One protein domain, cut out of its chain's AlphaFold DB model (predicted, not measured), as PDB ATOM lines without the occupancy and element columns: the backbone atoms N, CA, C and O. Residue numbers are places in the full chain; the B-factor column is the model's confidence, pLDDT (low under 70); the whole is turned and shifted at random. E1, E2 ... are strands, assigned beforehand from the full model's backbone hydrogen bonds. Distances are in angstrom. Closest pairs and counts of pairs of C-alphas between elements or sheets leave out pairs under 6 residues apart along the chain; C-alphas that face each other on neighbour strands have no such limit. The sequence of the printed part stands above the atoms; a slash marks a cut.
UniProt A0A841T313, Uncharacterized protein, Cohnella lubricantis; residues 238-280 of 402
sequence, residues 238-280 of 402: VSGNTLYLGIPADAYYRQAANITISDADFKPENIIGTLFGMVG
ATOM      1  N   VAL A 238     -30.141  16.958 -46.067       89.44
ATOM      2  CA  VAL A 238     -29.713  17.923 -47.087       89.44
ATOM      3  C   VAL A 238     -28.854  19.001 -46.436       89.44
ATOM      4  O   VAL A 238     -29.211  19.525 -45.381       89.44
ATOM      5  N   SER A 239     -27.735  19.353 -47.072       87.31
ATOM      6  CA  SER A 239     -26.950  20.544 -46.733       87.31
ATOM      7  C   SER A 239     -26.548  21.269 -48.015       87.31
ATOM      8  O   SER A 239     -25.857  20.699 -48.863       87.31
ATOM      9  N   GLY A 240     -27.029  22.504 -48.186       86.00
ATOM     10  CA  GLY A 240     -26.925  23.219 -49.460       86.00
ATOM     11  C   GLY A 240     -27.513  22.383 -50.601       86.00
ATOM     12  O   GLY A 240     -28.656  21.946 -50.521       86.00
ATOM     13  N   ASN A 241     -26.697  22.109 -51.618       86.50
ATOM     14  CA  ASN A 241     -27.056  21.330 -52.810       86.50
ATOM     15  C   ASN A 241     -26.640  19.850 -52.731       86.50
ATOM     16  O   ASN A 241     -26.601  19.160 -53.747       86.50
ATOM     17  N   THR A 242     -26.263  19.354 -51.548       88.25
ATOM     18  CA  THR A 242     -25.838  17.958 -51.372       88.25
ATOM     19  C   THR A 242     -26.878  17.175 -50.583       88.25
ATOM     20  O   THR A 242     -27.237  17.549 -49.463       88.25
ATOM     21  N   LEU A 243     -27.329  16.063 -51.165       90.31
ATOM     22  CA  LEU A 243     -28.132  15.047 -50.497       90.31
ATOM     23  C   LEU A 243     -27.202  13.999 -49.875       90.31
ATOM     24  O   LEU A 243     -26.378  13.386 -50.553       90.31
ATOM     25  N   TYR A 244     -27.361  13.779 -48.578       89.44
ATOM     26  CA  TYR A 244     -26.691  12.738 -47.816       89.44
ATOM     27  C   TYR A 244     -27.668  11.590 -47.604       89.44
ATOM     28  O   TYR A 244     -28.718  11.785 -46.993       89.44
ATOM     29  N   LEU A 245     -27.318  10.396 -48.072       87.19
ATOM     30  CA  LEU A 245     -28.053   9.166 -47.793       87.19
ATOM     31  C   LEU A 245     -27.286   8.362 -46.748       87.19
ATOM     32  O   LEU A 245     -26.154   7.940 -46.989       87.19
ATOM     33  N   GLY A 246     -27.905   8.173 -45.586       84.31
ATOM     34  CA  GLY A 246     -27.327   7.430 -44.476       84.31
ATOM     35  C   GLY A 246     -27.083   5.982 -44.869       84.31
ATOM     36  O   GLY A 246     -27.977   5.304 -45.384       84.31
ATOM     37  N   ILE A 247     -25.874   5.499 -44.620       78.12
ATOM     38  CA  ILE A 247     -25.550   4.104 -44.867       78.12
ATOM     39  C   ILE A 247     -26.066   3.261 -43.683       78.12
ATOM     40  O   ILE A 247     -25.917   3.682 -42.536       78.12
ATOM     41  N   PRO A 248     -26.689   2.089 -43.909       72.94
ATOM     42  CA  PRO A 248     -27.190   1.250 -42.819       72.94
ATOM     43  C   PRO A 248     -26.093   0.857 -41.820       72.94
ATOM     44  O   PRO A 248     -24.979   0.534 -42.233       72.94
ATOM     45  N   ALA A 249     -26.440   0.836 -40.526       61.88
ATOM     46  CA  ALA A 249     -25.528   0.642 -39.387       61.88
ATOM     47  C   ALA A 249     -24.755  -0.696 -39.391       61.88
ATOM     48  O   ALA A 249     -23.745  -0.833 -38.709       61.88
ATOM     49  N   ASP A 250     -25.189  -1.644 -40.218       62.06
ATOM     50  CA  ASP A 250     -24.727  -3.030 -40.241       62.06
ATOM     51  C   ASP A 250     -23.852  -3.333 -41.464       62.06
ATOM     52  O   ASP A 250     -23.945  -4.398 -42.067       62.06
ATOM     53  N   ALA A 251     -23.038  -2.389 -41.931       62.03
ATOM     54  CA  ALA A 251     -22.064  -2.710 -42.968       62.03
ATOM     55  C   ALA A 251     -20.697  -2.083 -42.720       62.03
ATOM     56  O   ALA A 251     -20.549  -1.043 -42.084       62.03
ATOM     57  N   TYR A 252     -19.672  -2.800 -43.177       64.81
ATOM     58  CA  TYR A 252     -18.285  -2.442 -42.947       64.81
ATOM     59  C   TYR A 252     -17.869  -1.331 -43.919       64.81
ATOM     60  O   TYR A 252     -17.590  -1.594 -45.088       64.81
ATOM     61  N   TYR A 253     -17.799  -0.092 -43.430       65.00
ATOM     62  CA  TYR A 253     -17.293   1.054 -44.191       65.00
ATOM     63  C   TYR A 253     -16.054   1.622 -43.511       65.00
ATOM     64  O   TYR A 253     -16.048   1.893 -42.313       65.00
ATOM     65  N   ARG A 254     -14.977   1.796 -44.283       54.66
ATOM     66  CA  ARG A 254     -13.708   2.320 -43.761       54.66
ATOM     67  C   ARG A 254     -13.704   3.835 -43.557       54.66
ATOM     68  O   ARG A 254     -12.808   4.296 -42.863       54.66
ATOM     69  N   GLN A 255     -14.639   4.590 -44.150       53.62
ATOM     70  CA  GLN A 255     -14.809   6.039 -43.961       53.62
ATOM     71  C   GLN A 255     -16.101   6.569 -44.620       53.62
ATOM     72  O   GLN A 255     -16.553   6.007 -45.614       53.62
ATOM     73  N   ALA A 256     -16.615   7.674 -44.051       57.12
ATOM     74  CA  ALA A 256     -17.871   8.399 -44.313       57.12
ATOM     75  C   ALA A 256     -19.174   7.601 -44.086       57.12
ATOM     76  O   ALA A 256     -19.442   6.599 -44.734       57.12
ATOM     77  N   ALA A 257     -20.019   8.094 -43.172       67.00
ATOM     78  CA  ALA A 257     -21.285   7.466 -42.772       67.00
ATOM     79  C   ALA A 257     -22.410   7.579 -43.823       67.00
ATOM     80  O   ALA A 257     -23.477   6.993 -43.644       67.00
ATOM     81  N   ASN A 258     -22.178   8.332 -44.904       79.94
ATOM     82  CA  ASN A 258     -23.193   8.716 -45.878       79.94
ATOM     83  C   ASN A 258     -22.683   8.548 -47.314       79.94
ATOM     84  O   ASN A 258     -21.531   8.867 -47.613       79.94
ATOM     85  N   ILE A 259     -23.579   8.151 -48.217       83.44
ATOM     86  CA  ILE A 259     -23.416   8.360 -49.658       83.44
ATOM     87  C   ILE A 259     -23.796   9.814 -49.941       83.44
ATOM     88  O   ILE A 259     -24.857  10.270 -49.511       83.44
ATOM     89  N   THR A 260     -22.930  10.548 -50.636       85.69
ATOM     90  CA  THR A 260     -23.200  11.934 -51.033       85.69
ATOM     91  C   THR A 260     -23.604  11.982 -52.493       85.69
ATOM     92  O   THR A 260     -22.962  11.373 -53.348       85.69
ATOM     93  N   ILE A 261     -24.690  12.696 -52.767       82.19
ATOM     94  CA  ILE A 261     -25.127  13.026 -54.115       82.19
ATOM     95  C   ILE A 261     -25.061  14.544 -54.216       82.19
ATOM     96  O   ILE A 261     -25.831  15.254 -53.568       82.19
ATOM     97  N   SER A 262     -24.104  15.025 -55.001       82.25
ATOM     98  CA  SER A 262     -23.958  16.435 -55.340       82.25
ATOM     99  C   SER A 262     -24.364  16.590 -56.797       82.25
ATOM    100  O   SER A 262     -23.601  16.248 -57.698       82.25
ATOM    101  N   ASP A 263     -25.587  17.058 -57.010       82.94
ATOM    102  CA  ASP A 263     -26.123  17.358 -58.333       82.94
ATOM    103  C   ASP A 263     -26.370  18.868 -58.410       82.94
ATOM    104  O   ASP A 263     -26.973  19.452 -57.507       82.94
ATOM    105  N   ALA A 264     -25.875  19.514 -59.467       85.62
ATOM    106  CA  ALA A 264     -26.014  20.959 -59.645       85.62
ATOM    107  C   ALA A 264     -27.485  21.396 -59.770       85.62
ATOM    108  O   ALA A 264     -27.818  22.546 -59.463       85.62
ATOM    109  N   ASP A 265     -28.360  20.475 -60.180       87.88
ATOM    110  CA  ASP A 265     -29.787  20.711 -60.321       87.88
ATOM    111  C   ASP A 265     -30.591  20.385 -59.056       87.88
ATOM    112  O   ASP A 265     -31.770  20.741 -58.987       87.88
ATOM    113  N   PHE A 266     -29.978  19.800 -58.019       90.31
ATOM    114  CA  PHE A 266     -30.608  19.637 -56.706       90.31
ATOM    115  C   PHE A 266     -30.525  20.945 -55.905       90.31
ATOM    116  O   PHE A 266     -29.702  21.119 -55.003       90.31
ATOM    117  N   LYS A 267     -31.369  21.904 -56.297       88.44
ATOM    118  CA  LYS A 267     -31.467  23.252 -55.725       88.44
ATOM    119  C   LYS A 267     -32.925  23.703 -55.601       88.44
ATOM    120  O   LYS A 267     -33.760  23.217 -56.373       88.44
ATOM    121  N   PRO A 268     -33.254  24.628 -54.681       89.44
ATOM    122  CA  PRO A 268     -34.633  25.051 -54.449       89.44
ATOM    123  C   PRO A 268     -35.354  25.507 -55.721       89.44
ATOM    124  O   PRO A 268     -36.521  25.172 -55.919       89.44
ATOM    125  N   GLU A 269     -34.651  26.190 -56.625       88.88
ATOM    126  CA  GLU A 269     -35.216  26.789 -57.840       88.88
ATOM    127  C   GLU A 269     -35.711  25.753 -58.856       88.88
ATOM    128  O   GLU A 269     -36.515  26.083 -59.725       88.88
ATOM    129  N   ASN A 270     -35.256  24.503 -58.734       90.19
ATOM    130  CA  ASN A 270     -35.634  23.401 -59.615       90.19
ATOM    131  C   ASN A 270     -36.717  22.490 -59.003       90.19
ATOM    132  O   ASN A 270     -37.214  21.586 -59.673       90.19
ATOM    133  N   ILE A 271     -37.091  22.698 -57.735       89.75
ATOM    134  CA  ILE A 271     -38.010  21.822 -56.996       89.75
ATOM    135  C   ILE A 271     -39.356  22.526 -56.809       89.75
ATOM    136  O   ILE A 271     -39.423  23.661 -56.348       89.75
ATOM    137  N   ILE A 272     -40.451  21.828 -57.119       88.44
ATOM    138  CA  ILE A 272     -41.813  22.270 -56.790       88.44
ATOM    139  C   ILE A 272     -42.211  21.620 -55.460       88.44
ATOM    140  O   ILE A 272     -42.270  20.394 -55.365       88.44
ATOM    141  N   GLY A 273     -42.527  22.418 -54.438       87.62
ATOM    142  CA  GLY A 273     -42.974  21.905 -53.137       87.62
ATOM    143  C   GLY A 273     -41.820  21.464 -52.236       87.62
ATOM    144  O   GLY A 273     -41.078  22.300 -51.735       87.62
ATOM    145  N   THR A 274     -41.681  20.166 -51.953       89.38
ATOM    146  CA  THR A 274     -40.595  19.641 -51.104       89.38
ATOM    147  C   THR A 274     -40.074  18.317 -51.648       89.38
ATOM    148  O   THR A 274     -40.862  17.420 -51.939       89.38
ATOM    149  N   LEU A 275     -38.750  18.177 -51.744       89.31
ATOM    150  CA  LEU A 275     -38.081  16.950 -52.178       89.31
ATOM    151  C   LEU A 275     -36.922  16.632 -51.226       89.31
ATOM    152  O   LEU A 275     -36.041  17.460 -51.020       89.31
ATOM    153  N   PHE A 276     -36.950  15.451 -50.602       88.81
ATOM    154  CA  PHE A 276     -35.974  15.021 -49.581       88.81
ATOM    155  C   PHE A 276     -35.753  16.036 -48.439       88.81
ATOM    156  O   PHE A 276     -34.665  16.132 -47.882       88.81
ATOM    157  N   GLY A 277     -36.789  16.807 -48.089       86.19
ATOM    158  CA  GLY A 277     -36.724  17.847 -47.058       86.19
ATOM    159  C   GLY A 277     -36.213  19.210 -47.540       86.19
ATOM    160  O   GLY A 277     -36.284  20.172 -46.781       86.19
ATOM    161  N   MET A 278     -35.760  19.336 -48.794       87.81
ATOM    162  CA  MET A 278     -35.482  20.636 -49.408       87.81
ATOM    163  C   MET A 278     -36.796  21.282 -49.854       87.81
ATOM    164  O   MET A 278     -37.520  20.710 -50.674       87.81
ATOM    165  N   VAL A 279     -37.100  22.469 -49.324       89.44
ATOM    166  CA  VAL A 279     -38.241  23.280 -49.768       89.44
ATOM    167  C   VAL A 279     -37.883  23.946 -51.091       89.44
ATOM    168  O   VAL A 279     -36.881  24.649 -51.196       89.44
ATOM    169  N   GLY A 280     -38.700  23.691 -52.101       88.50
ATOM    170  CA  GLY A 280     -38.547  24.215 -53.441       88.50
ATOM    171  C   GLY A 280     -39.193  25.585 -53.626       88.50
ATOM    172  O   GLY A 280     -40.230  25.885 -53.033       88.50
TER     173      GLY A 280
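This is residues 238 to 280 of the 402 residues of an uncharacterized protein of Cohnella lubricantis (UniProt A0A841T313). With little regular structure, this is a two-stranded hairpin, E1 and E2, drawn out into a rod by loops at both ends: the loop between the strands, whose residues 250 to 255 stick out free, and the unnamed stretch 263 to 280. The printed part has 43 residues, no named helix and two named strands, E1 then E2, antiparallel; the class is all strand, with 10 residues in named elements. It is loose, with a radius of gyration of the C-alphas of 12.5 A and spans of 37 by 17 by 11 A.

E1, residues 242 to 246, is 12.7 A long and begins at C-alpha 242 (-25.838, 17.958, -51.372). E2, residues 258 to 262, is 12.2 A long and ends at C-alpha 262 (-23.958, 16.435, -55.340).

E1 and E2 form an antiparallel hairpin, at 159 degrees between their directions. C-alphas 244 and 260 face each other at 4.8 A. N 243 and O 261 are within hydrogen-bond range at 2.9 A, as are N 259 and O 245 at 2.9 A. Residues 238 to 239 pair antiparallel with residues 242 to 243 of E1, and residues 274 to 275 with 278 to 279.

The two C-alphas farthest apart, those of Tyr 252 and Glu 269, are 36.9 A apart. The printed part has no cut. The link from E1 to E2 is long, with 11 residues. Mean pLDDT of the printed part is 81.2; residues 249 to 257 are under 70.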